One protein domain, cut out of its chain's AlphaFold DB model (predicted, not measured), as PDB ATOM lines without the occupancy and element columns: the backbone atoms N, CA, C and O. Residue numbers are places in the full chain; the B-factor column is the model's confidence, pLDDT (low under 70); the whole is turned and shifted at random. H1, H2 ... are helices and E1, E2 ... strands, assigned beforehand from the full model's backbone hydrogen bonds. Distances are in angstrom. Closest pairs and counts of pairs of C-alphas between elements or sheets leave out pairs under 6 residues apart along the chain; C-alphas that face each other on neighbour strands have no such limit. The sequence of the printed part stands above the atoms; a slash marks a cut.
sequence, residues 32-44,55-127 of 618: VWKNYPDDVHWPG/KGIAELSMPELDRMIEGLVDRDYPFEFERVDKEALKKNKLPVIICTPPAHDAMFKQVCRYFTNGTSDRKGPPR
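This is residues 32 to 44 and 55 to 127 of the 618 residues of the protein "Predicted protein" of Postia placenta (strain ATCC 44394 / Madison 698-R) (UniProt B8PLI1). This is a domain of little regular structure: a small three-stranded sheet amid loops, with H2 grazing it near one end of E1 and H3 beyond the opposite end. The unnamed residues 100 to 127 fold back beside E3. The 86 printed residues hold E1, H1, H2, E2, H3 and E3 in turn, of mixed class, with 33 residues in named elements; the mixed sheet runs E2, E1, E3. It is compact, radius of gyration of the C-alphas 12.9 A, spanning 35 by 33 by 22 A.

Start at E1, residues 32 to 36. Antiparallel to it is E2, residues 80 to 83, with N 34 and O 80 2.8 A apart; parallel is E3, residues 97 to 99, with N 98 and O 33 2.8 A apart. H2, residues 62 to 73, only grazes the sheet; its closest C-alphas to E1 are Gly 71 and Tyr 36, 6.9 A. H1, residues 56 to 59, and H3, residues 86 to 90, are not on it. Every O i to N i+4 pair is within hydrogen-bond range in H2 and H3; H1 is too short for one.

Find C-alpha 32 at (190.482, 198.587, 192.957), where E1 begins its 10.4 A. H2 runs 16.6 A; E3 ends at C-alpha 99, (186.233, 203.804, 184.729).

Residues 45 to 54 are cut out, C-alphas 44 and 55 being 8.7 A apart; residues 55 to 56 are under pLDDT 70.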
ATOM      1  N   VAL A  32     191.369 198.030 193.987       96.00
ATOM      2  CA  VAL A  32     190.482 198.587 192.957       96.00
ATOM      3  C   VAL A  32     191.323 199.443 192.025       96.00
ATOM      4  O   VAL A  32     192.022 200.342 192.491       96.00
ATOM      5  N   TRP A  33     191.241 199.192 190.721       95.31
ATOM      6  CA  TRP A  33     191.803 200.075 189.700       95.31
ATOM      7  C   TRP A  33     190.774 201.166 189.371       95.31
ATOM      8  O   TRP A  33     189.648 200.860 188.981       95.31
ATOM      9  N   LYS A  34     191.127 202.434 189.566       95.00
ATOM     10  CA  LYS A  34     190.318 203.600 189.186       95.00
ATOM     11  C   LYS A  34     190.879 204.269 187.936       95.00
ATOM     12  O   LYS A  34     192.063 204.130 187.628       95.00
ATOM     13  N   ASN A  35     190.028 205.057 187.286       93.94
ATOM     14  CA  ASN A  35     190.344 205.839 186.095       93.94
ATOM     15  C   ASN A  35     190.752 204.969 184.890       93.94
ATOM     16  O   ASN A  35     191.643 205.309 184.121       93.94
ATOM     17  N   TYR A  36     190.088 203.821 184.727       93.38
ATOM     18  CA  TYR A  36     190.224 202.991 183.526       93.38
ATOM     19  C   TYR A  36     189.475 203.615 182.324       93.38
ATOM     20  O   TYR A  36     188.391 204.166 182.531       93.38
ATOM     21  N   PRO A  37     189.967 203.544 181.073       90.62
ATOM     22  CA  PRO A  37     189.241 204.106 179.932       90.62
ATOM     23  C   PRO A  37     187.906 203.378 179.680       90.62
ATOM     24  O   PRO A  37     187.853 202.152 179.660       90.62
ATOM     25  N   ASP A  38     186.818 204.128 179.471       87.25
ATOM     26  CA  ASP A  38     185.458 203.571 179.296       87.25
ATOM     27  C   ASP A  38     185.224 202.946 177.902       87.25
ATOM     28  O   ASP A  38     184.182 202.335 177.664       87.25
ATOM     29  N   ASP A  39     186.187 203.107 176.986       84.75
ATOM     30  CA  ASP A  39     186.189 202.646 175.593       84.75
ATOM     31  C   ASP A  39     187.238 201.550 175.283       84.75
ATOM     32  O   ASP A  39     187.433 201.199 174.120       84.75
ATOM     33  N   VAL A  40     187.864 200.958 176.310       87.88
ATOM     34  CA  VAL A  40     188.829 199.841 176.195       87.88
ATOM     35  C   VAL A  40     188.228 198.546 176.762       87.88
ATOM     36  O   VAL A  40     187.633 198.563 177.840       87.88
ATOM     37  N   HIS A  41     188.402 197.402 176.081       86.44
ATOM     38  CA  HIS A  41     187.925 196.094 176.580       86.44
ATOM     39  C   HIS A  41     188.502 195.748 177.962       86.44
ATOM     40  O   HIS A  41     189.652 196.075 178.267       86.44
ATOM     41  N   TRP A  42     187.746 195.042 178.808       86.31
ATOM     42  CA  TRP A  42     188.178 194.815 180.192       86.31
ATOM     43  C   TRP A  42     189.330 193.791 180.314       86.31
ATOM     44  O   TRP A  42     189.408 192.830 179.538       86.31
ATOM     45  N   PRO A  43     190.196 193.908 181.343       83.94
ATOM     46  CA  PRO A  43     191.257 192.943 181.636       83.94
ATOM     47  C   PRO A  43     190.746 191.524 181.946       83.94
ATOM     48  O   PRO A  43     190.429 191.178 183.088       83.94
ATOM     49  N   GLY A  44     190.707 190.691 180.903       74.94
ATOM     50  CA  GLY A  44     190.228 189.306 180.939       74.94
ATOM     51  C   GLY A  44     188.789 189.093 180.467       74.94
ATOM     52  O   GLY A  44     188.231 188.026 180.708       74.94
ATOM     53  N   LYS A  55     193.876 186.494 174.292       59.09
ATOM     54  CA  LYS A  55     195.344 186.624 174.370       59.09
ATOM     55  C   LYS A  55     195.789 188.004 174.853       59.09
ATOM     56  O   LYS A  55     196.786 188.563 174.404       59.09
ATOM     57  N   GLY A  56     195.087 188.487 175.871       69.50
ATOM     58  CA  GLY A  56     195.562 189.541 176.751       69.50
ATOM     59  C   GLY A  56     195.727 190.914 176.103       69.50
ATOM     60  O   GLY A  56     195.047 191.252 175.140       69.50
ATOM     61  N   ILE A  57     196.646 191.710 176.656       76.50
ATOM     62  CA  ILE A  57     196.856 193.115 176.269       76.50
ATOM     63  C   ILE A  57     197.276 193.277 174.795       76.50
ATOM     64  O   ILE A  57     197.004 194.306 174.190       76.50
ATOM     65  N   ALA A  58     197.868 192.238 174.194       74.25
ATOM     66  CA  ALA A  58     198.240 192.206 172.780       74.25
ATOM     67  C   ALA A  58     197.040 192.049 171.819       74.25
ATOM     68  O   ALA A  58     197.213 192.183 170.610       74.25
ATOM     69  N   GLU A  59     195.835 191.761 172.327       75.94
ATOM     70  CA  GLU A  59     194.596 191.779 171.536       75.94
ATOM     71  C   GLU A  59     193.840 193.117 171.623       75.94
ATOM     72  O   GLU A  59     192.800 193.250 170.971       75.94
ATOM     73  N   LEU A  60     194.324 194.113 172.375       81.69
ATOM     74  CA  LEU A  60     193.821 195.485 172.252       81.69
ATOM     75  C   LEU A  60     194.165 196.042 170.863       81.69
ATOM     76  O   LEU A  60     195.261 195.829 170.345       81.69
ATOM     77  N   SER A  61     193.221 196.745 170.243       84.31
ATOM     78  CA  SER A  61     193.478 197.473 168.999       84.31
ATOM     79  C   SER A  61     194.344 198.715 169.252       84.31
ATOM     80  O   SER A  61     194.421 199.199 170.378       84.31
ATOM     81  N   MET A  62     194.987 199.262 168.213       86.44
ATOM     82  CA  MET A  62     195.822 200.466 168.367       86.44
ATOM     83  C   MET A  62     195.090 201.634 169.060       86.44
ATOM     84  O   MET A  62     195.647 202.135 170.029       86.44
ATOM     85  N   PRO A  63     193.833 201.994 168.708       87.81
ATOM     86  CA  PRO A  63     193.099 203.036 169.434       87.81
ATOM     87  C   PRO A  63     192.886 202.730 170.923       87.81
ATOM     88  O   PRO A  63     192.900 203.638 171.744       87.81
ATOM     89  N   GLU A  64     192.714 201.459 171.296       88.94
ATOM     90  CA  GLU A  64     192.585 201.055 172.703       88.94
ATOM     91  C   GLU A  64     193.920 201.147 173.455       88.94
ATOM     92  O   GLU A  64     193.948 201.504 174.631       88.94
ATOM     93  N   LEU A  65     195.037 200.855 172.781       87.88
ATOM     94  CA  LEU A  65     196.379 201.062 173.326       87.88
ATOM     95  C   LEU A  65     196.693 202.556 173.475       87.88
ATOM     96  O   LEU A  65     197.223 202.955 174.510       87.88
ATOM     97  N   ASP A  66     196.296 203.382 172.506       89.12
ATOM     98  CA  ASP A  66     196.414 204.841 172.582       89.12
ATOM     99  C   ASP A  66     195.593 205.388 173.767       89.12
ATOM    100  O   ASP A  66     196.122 206.154 174.569       89.12
ATOM    101  N   ARG A  67     194.356 204.909 173.982       89.12
ATOM    102  CA  ARG A  67     193.540 205.233 175.176       89.12
ATOM    103  C   ARG A  67     194.157 204.779 176.495       89.12
ATOM    104  O   ARG A  67     194.088 205.499 177.490       89.12
ATOM    105  N   MET A  68     194.776 203.601 176.521       89.75
ATOM    106  CA  MET A  68     195.523 203.125 177.688       89.75
ATOM    107  C   MET A  68     196.749 204.001 177.985       89.75
ATOM    108  O   MET A  68     197.087 204.187 179.153       89.75
ATOM    109  N   ILE A  69     197.396 204.561 176.960       89.44
ATOM    110  CA  ILE A  69     198.506 205.514 177.105       89.44
ATOM    111  C   ILE A  69     197.988 206.891 177.545       89.44
ATOM    112  O   ILE A  69     198.579 207.488 178.443       89.44
ATOM    113  N   GLU A  70     196.870 207.373 176.996       88.81
ATOM    114  CA  GLU A  70     196.210 208.602 177.456       88.81
ATOM    115  C   GLU A  70     195.860 208.515 178.948       88.81
ATOM    116  O   GLU A  70     196.234 209.406 179.701       88.81
ATOM    117  N   GLY A  71     195.252 207.420 179.422       86.56
ATOM    118  CA  GLY A  71     194.926 207.230 180.846       86.56
ATOM    119  C   GLY A  71     196.136 207.077 181.788       86.56
ATOM    120  O   GLY A  71     196.027 207.332 182.988       86.56
ATOM    121  N   LEU A  72     197.313 206.720 181.259       88.00
ATOM    122  CA  LEU A  72     198.585 206.752 181.997       88.00
ATOM    123  C   LEU A  72     199.190 208.164 182.102       88.00
ATOM    124  O   LEU A  72     200.096 208.372 182.911       88.00
ATOM    125  N   VAL A  73     198.731 209.113 181.279       89.69
ATOM    126  CA  VAL A  73     199.283 210.475 181.145       89.69
ATOM    127  C   VAL A  73     198.255 211.568 181.504       89.69
ATOM    128  O   VAL A  73     198.647 212.721 181.713       89.69
ATOM    129  N   ASP A  74     196.963 211.228 181.633       87.50
ATOM    130  CA  ASP A  74     195.889 212.106 182.123       87.50
ATOM    131  C   ASP A  74     196.289 212.681 183.495       87.50
ATOM    132  O   ASP A  74     196.650 211.961 184.428       87.50
ATOM    133  N   ARG A  75     196.278 214.015 183.592       86.19
ATOM    134  CA  ARG A  75     196.664 214.762 184.797       86.19
ATOM    135  C   ARG A  75     195.519 214.913 185.789       86.19
ATOM    136  O   ARG A  75     195.777 215.104 186.974       86.19
ATOM    137  N   ASP A  76     194.289 214.850 185.292       87.94
ATOM    138  CA  ASP A  76     193.068 215.034 186.064       87.94
ATOM    139  C   ASP A  76     192.577 213.678 186.601       87.94
ATOM    140  O   ASP A  76     192.047 213.602 187.709       87.94
ATOM    141  N   TYR A  77     192.786 212.603 185.827       88.50
ATOM    142  CA  TYR A  77     192.370 211.232 186.155       88.50
ATOM    143  C   TYR A  77     193.439 210.175 185.796       88.50
ATOM    144  O   TYR A  77     193.175 209.291 184.979       88.50
ATOM    145  N   PRO A  78     194.637 210.216 186.409       90.56
ATOM    146  CA  PRO A  78     195.659 209.183 186.226       90.56
ATOM    147  C   PRO A  78     195.205 207.825 186.782       90.56
ATOM    148  O   PRO A  78     194.388 207.760 187.705       90.56
ATOM    149  N   PHE A  79     195.775 206.724 186.281       92.25
ATOM    150  CA  PHE A  79     195.513 205.380 186.815       92.25
ATOM    151  C   PHE A  79     195.851 205.264 188.312       92.25
ATOM    152  O   PHE A  79     197.008 205.342 188.729       92.25
ATOM    153  N   GLU A  80     194.826 204.996 189.118       93.00
ATOM    154  CA  GLU A  80     194.907 204.873 190.574       93.00
ATOM    155  C   GLU A  80     194.646 203.425 191.022       93.00
ATOM    156  O   GLU A  80     193.773 202.747 190.479       93.00
ATOM    157  N   PHE A  81     195.342 202.965 192.067       94.06
ATOM    158  CA  PHE A  81     195.127 201.643 192.674       94.06
ATOM    159  C   PHE A  81     194.843 201.769 194.178       94.06
ATOM    160  O   PHE A  81     195.756 201.887 194.996       94.06
ATOM    161  N   GLU A  82     193.565 201.730 194.556       95.19
ATOM    162  CA  GLU A  82     193.117 201.848 195.949       95.19
ATOM    163  C   GLU A  82     193.104 200.487 196.656       95.19
ATOM    164  O   GLU A  82     192.617 199.503 196.101       95.19
ATOM    165  N   ARG A  83     193.588 200.422 197.906       95.88
ATOM    166  CA  ARG A  83     193.476 199.218 198.745       95.88
ATOM    167  C   ARG A  83     192.121 199.148 199.447       95.88
ATOM    168  O   ARG A  83     191.762 200.060 200.183       95.88
ATOM    169  N   VAL A  84     191.425 198.026 199.288       94.88
ATOM    170  CA  VAL A  84     190.097 197.755 199.867       94.88
ATOM    171  C   VAL A  84     190.019 196.351 200.479       94.88
ATOM    172  O   VAL A  84     190.941 195.540 200.357       94.88
ATOM    173  N   ASP A  85     188.894 196.030 201.122       94.00
ATOM    174  CA  ASP A  85     188.633 194.680 201.624       94.00
ATOM    175  C   ASP A  85     188.546 193.639 200.485       94.00
ATOM    176  O   ASP A  85     187.688 193.699 199.597       94.00
ATOM    177  N   LYS A  86     189.414 192.625 200.571       94.19
ATOM    178  CA  LYS A  86     189.462 191.462 199.672       94.19
ATOM    179  C   LYS A  86     188.153 190.681 199.681       94.19
ATOM    180  O   LYS A  86     187.753 190.133 198.655       94.19
ATOM    181  N   GLU A  87     187.482 190.610 200.826       93.00
ATOM    182  CA  GLU A  87     186.238 189.866 200.980       93.00
ATOM    183  C   GLU A  87     185.045 190.602 200.361       93.00
ATOM    184  O   GLU A  87     184.210 189.964 199.717       93.00
ATOM    185  N   ALA A  88     184.986 191.930 200.470       92.75
ATOM    186  CA  ALA A  88     184.032 192.772 199.755       92.75
ATOM    187  C   ALA A  88     184.198 192.668 198.230       92.75
ATOM    188  O   ALA A  88     183.189 192.538 197.531       92.75
ATOM    189  N   LEU A  89     185.439 192.640 197.723       92.31
ATOM    190  CA  LEU A  89     185.718 192.369 196.309       92.31
ATOM    191  C   LEU A  89     185.220 190.977 195.898       92.31
ATOM    192  O   LEU A  89     184.340 190.885 195.050       92.31
ATOM    193  N   LYS A  90     185.689 189.893 196.538       91.62
ATOM    194  CA  LYS A  90     185.263 188.506 196.231       91.62
ATOM    195  C   LYS A  90     183.740 188.318 196.239       91.62
ATOM    196  O   LYS A  90     183.212 187.513 195.476       91.62
ATOM    197  N   LYS A  91     183.032 189.039 197.113       92.81
ATOM    198  CA  LYS A  91     181.564 188.991 197.260       92.81
ATOM    199  C   LYS A  91     180.832 189.947 196.307       92.81
ATOM    200  O   LYS A  91     179.625 190.108 196.445       92.81
ATOM    201  N   ASN A  92     181.543 190.570 195.361       89.88
ATOM    202  CA  ASN A  92     181.047 191.558 194.395       89.88
ATOM    203  C   ASN A  92     180.296 192.740 195.044       89.88
ATOM    204  O   ASN A  92     179.432 193.355 194.428       89.88
ATOM    205  N   LYS A  93     180.635 193.072 196.300       91.94
ATOM    206  CA  LYS A  93     180.118 194.260 197.003       91.94
ATOM    207  C   LYS A  93     180.833 195.537 196.567       91.94
ATOM    208  O   LYS A  93     180.254 196.615 196.644       91.94
ATOM    209  N   LEU A  94     182.084 195.400 196.131       92.94
ATOM    210  CA  LEU A  94     182.891 196.455 195.530       92.94
ATOM    211  C   LEU A  94     183.297 196.040 194.106       92.94
ATOM    212  O   LEU A  94     183.490 194.845 193.862       92.94
ATOM    213  N   PRO A  95     183.426 197.001 193.177       94.25
ATOM    214  CA  PRO A  95     183.986 196.754 191.855       94.25
ATOM    215  C   PRO A  95     185.498 196.522 191.944       94.25
ATOM    216  O   PRO A  95     186.158 197.000 192.862       94.25
ATOM    217  N   VAL A  96     186.046 195.824 190.956       94.88
ATOM    218  CA  VAL A  96     187.491 195.615 190.774       94.88
ATOM    219  C   VAL A  96     188.105 196.735 189.938       94.88
ATOM    220  O   VAL A  96     189.253 197.113 190.160       94.88
ATOM    221  N   ILE A  97     187.338 197.258 188.979       95.06
ATOM    222  CA  ILE A  97     187.752 198.354 188.101       95.06
ATOM    223  C   ILE A  97     186.624 199.389 188.043       95.06
ATOM    224  O   ILE A  97     185.443 199.038 187.982       95.06
ATOM    225  N   ILE A  98     186.992 200.666 188.092       95.19
ATOM    226  CA  ILE A  98     186.117 201.834 188.008       95.19
ATOM    227  C   ILE A  98     186.647 202.695 186.857       95.19
ATOM    228  O   ILE A  98     187.808 203.110 186.890       95.19
ATOM    229  N   CYS A  99     185.821 202.959 185.844       93.50
ATOM    230  CA  CYS A  99     186.233 203.804 184.729       93.50
ATOM    231  C   CYS A  99     186.484 205.257 185.152       93.50
ATOM    232  O   CYS A  99     185.965 205.746 186.159       93.50
ATOM    233  N   THR A 100     187.240 205.961 184.323       91.94
ATOM    234  CA  THR A 100     187.362 207.416 184.337       91.94
ATOM    235  C   THR A 100     185.976 208.060 184.231       91.94
ATOM    236  O   THR A 100     185.165 207.618 183.411       91.94
ATOM    237  N   PRO A 101     185.676 209.111 185.018       87.81
ATOM    238  CA  PRO A 101     184.480 209.931 184.846       87.81
ATOM    239  C   PRO A 101     184.262 210.324 183.378       87.81
ATOM    240  O   PRO A 101     185.141 210.978 182.800       87.81
ATOM    241  N   PRO A 102     183.121 209.936 182.761       84.94
ATOM    242  CA  PRO A 102     182.843 210.269 181.370       84.94
ATOM    243  C   PRO A 102     182.839 211.784 181.157       84.94
ATOM    244  O   PRO A 102     182.501 212.541 182.070       84.94
ATOM    245  N   ALA A 103     183.209 212.223 179.956       83.62
ATOM    246  CA  ALA A 103     183.244 213.636 179.598       83.62
ATOM    247  C   ALA A 103     181.856 214.304 179.711       83.62
ATOM    248  O   ALA A 103     180.820 213.641 179.691       83.62
ATOM    249  N   HIS A 104     181.831 215.630 179.869       81.81
ATOM    250  CA  HIS A 104     180.626 216.414 180.180       81.81
ATOM    251  C   HIS A 104     179.569 216.438 179.052       81.81
ATOM    252  O   HIS A 104     178.433 216.866 179.264       81.81
ATOM    253  N   ASP A 105     179.929 215.984 177.858       82.25
ATOM    254  CA  ASP A 105     179.095 215.792 176.670       82.25
ATOM    255  C   ASP A 105     178.572 214.346 176.546       82.25
ATOM    256  O   ASP A 105     177.505 214.119 175.973       82.25
ATOM    257  N   ALA A 106     179.265 213.370 177.142       84.19
ATOM    258  CA  ALA A 106     178.951 211.950 177.027       84.19
ATOM    259  C   ALA A 106     177.523 211.608 177.495       84.19
ATOM    260  O   ALA A 106     177.038 212.093 178.524       84.19
ATOM    261  N   MET A 107     176.870 210.691 176.769       84.88
ATOM    262  CA  MET A 107     175.488 210.250 177.026       84.88
ATOM    263  C   MET A 107     175.287 209.622 178.417       84.88
ATOM    264  O   MET A 107     174.175 209.618 178.952       84.88
ATOM    265  N   PHE A 108     176.345 209.063 179.008       82.88
ATOM    266  CA  PHE A 108     176.280 208.326 180.266       82.88
ATOM    267  C   PHE A 108     176.507 209.241 181.473       82.88
ATOM    268  O   PHE A 108     177.591 209.780 181.675       82.88
ATOM    269  N   LYS A 109     175.483 209.368 182.325       87.56
ATOM    270  CA  LYS A 109     175.513 210.207 183.540       87.56
ATOM    271  C   LYS A 109     176.435 209.681 184.652       87.56
ATOM    272  O   LYS A 109     176.706 210.417 185.597       87.56
ATOM    273  N   GLN A 110     176.870 208.423 184.570       88.75
ATOM    274  CA  GLN A 110     177.676 207.737 185.583       88.75
ATOM    275  C   GLN A 110     178.731 206.829 184.936       88.75
ATOM    276  O   GLN A 110     178.500 206.216 183.889       88.75
ATOM    277  N   VAL A 111     179.873 206.740 185.618       91.62
ATOM    278  CA  VAL A 111     181.006 205.842 185.364       91.62
ATOM    279  C   VAL A 111     180.573 204.378 185.261       91.62
ATOM    280  O   VAL A 111     179.760 203.911 186.069       91.62
ATOM    281  N   CYS A 112     181.165 203.637 184.317       91.69
ATOM    282  CA  CYS A 112     181.075 202.180 184.282       91.69
ATOM    283  C   CYS A 112     182.000 201.529 185.327       91.69
ATOM    284  O   CYS A 112     183.095 202.008 185.618       91.69
ATOM    285  N   ARG A 113     181.549 200.425 185.915       94.56
ATOM    286  CA  ARG A 113     182.250 199.650 186.941       94.56
ATOM    287  C   ARG A 113     182.246 198.184 186.554       94.56
ATOM    288  O   ARG A 113     181.220 197.697 186.088       94.56
ATOM    289  N   TYR A 114     183.336 197.475 186.820       92.56
ATOM    290  CA  TYR A 114     183.507 196.057 186.501       92.56
ATOM    291  C   TYR A 114     183.771 195.227 187.763       92.56
ATOM    292  O   TYR A 114     184.518 195.646 188.650       92.56
ATOM    293  N   PHE A 115     183.156 194.048 187.851       92.06
ATOM    294  CA  PHE A 115     183.116 193.195 189.043       92.06
ATOM    295  C   PHE A 115     183.811 191.835 188.817       92.06
ATOM    296  O   PHE A 115     184.053 191.417 187.686       92.06
ATOM    297  N   THR A 116     184.141 191.104 189.893       89.19
ATOM    298  CA  THR A 116     184.945 189.857 189.826       89.19
ATOM    299  C   THR A 116     184.277 188.738 189.032       89.19
ATOM    300  O   THR A 116     184.939 187.795 188.605       89.19
ATOM    301  N   ASN A 117     182.953 188.798 188.923       87.12
ATOM    302  CA  ASN A 117     182.094 187.860 188.211       87.12
ATOM    303  C   ASN A 117     181.985 188.155 186.700       87.12
ATOM    304  O   ASN A 117     181.216 187.479 186.021       87.12
ATOM    305  N   GLY A 118     182.697 189.164 186.185       85.31
ATOM    306  CA  GLY A 118     182.620 189.593 184.787       85.31
ATOM    307  C   GLY A 118     181.395 190.446 184.445       85.31
ATOM    308  O   GLY A 118     181.184 190.750 183.276       85.31
ATOM    309  N   THR A 119     180.581 190.839 185.431       89.06
ATOM    310  CA  THR A 119     179.480 191.793 185.212       89.06
ATOM    311  C   THR A 119     179.967 193.232 185.327       89.06
ATOM    312  O   THR A 119     180.939 193.518 186.031       89.06
ATOM    313  N   SER A 120     179.260 194.146 184.666       91.19
ATOM    314  CA  SER A 120     179.482 195.585 184.770       91.19
ATOM    315  C   SER A 120     178.181 196.348 185.031       91.19
ATOM    316  O   SER A 120     177.091 195.885 184.688       91.19
ATOM    317  N   ASP A 121     178.282 197.519 185.661       90.88
ATOM    318  CA  ASP A 121     177.172 198.471 185.773       90.88
ATOM    319  C   ASP A 121     177.636 199.919 185.571       90.88
ATOM    320  O   ASP A 121     178.793 200.254 185.802       90.88
ATOM    321  N   ARG A 122     176.724 200.806 185.155       91.31
ATOM    322  CA  ARG A 122     176.967 202.257 185.119       91.31
ATOM    323  C   ARG A 122     176.404 202.928 186.371       91.31
ATOM    324  O   ARG A 122     175.462 203.708 186.280       91.31
ATOM    325  N   LYS A 123     176.940 202.557 187.541       90.69
ATOM    326  CA  LYS A 123     176.604 203.142 188.858       90.69
ATOM    327  C   LYS A 123     177.846 203.599 189.640       90.69
ATOM    328  O   LYS A 123     177.872 203.536 190.871       90.69
ATOM    329  N   GLY A 124     178.912 203.980 188.938       88.19
ATOM    330  CA  GLY A 124     180.085 204.604 189.548       88.19
ATOM    331  C   GLY A 124     179.899 206.096 189.838       88.19
ATOM    332  O   GLY A 124     178.764 206.584 189.850       88.19
ATOM    333  N   PRO A 125     181.008 206.821 190.081       86.44
ATOM    334  CA  PRO A 125     181.016 208.277 190.194       86.44
ATOM    335  C   PRO A 125     180.231 208.980 189.069       86.44
ATOM    336  O   PRO A 125     180.083 208.426 187.971       86.44
ATOM    337  N   PRO A 126     179.706 210.193 189.318       87.00
ATOM    338  CA  PRO A 126     179.036 210.970 188.285       87.00
ATOM    339  C   PRO A 126     179.983 211.309 187.124       87.00
ATOM    340  O   PRO A 126     181.207 211.320 187.261       87.00
ATOM    341  N   ARG A 127     179.380 211.595 185.968       88.06
ATOM    342  CA  ARG A 127     180.022 212.226 184.806       88.06
ATOM    343  C   ARG A 127     180.774 213.500 185.223       88.06
ATOM    344  O   ARG A 127     180.300 214.193 186.123       88.06
TER     345      ARG A 127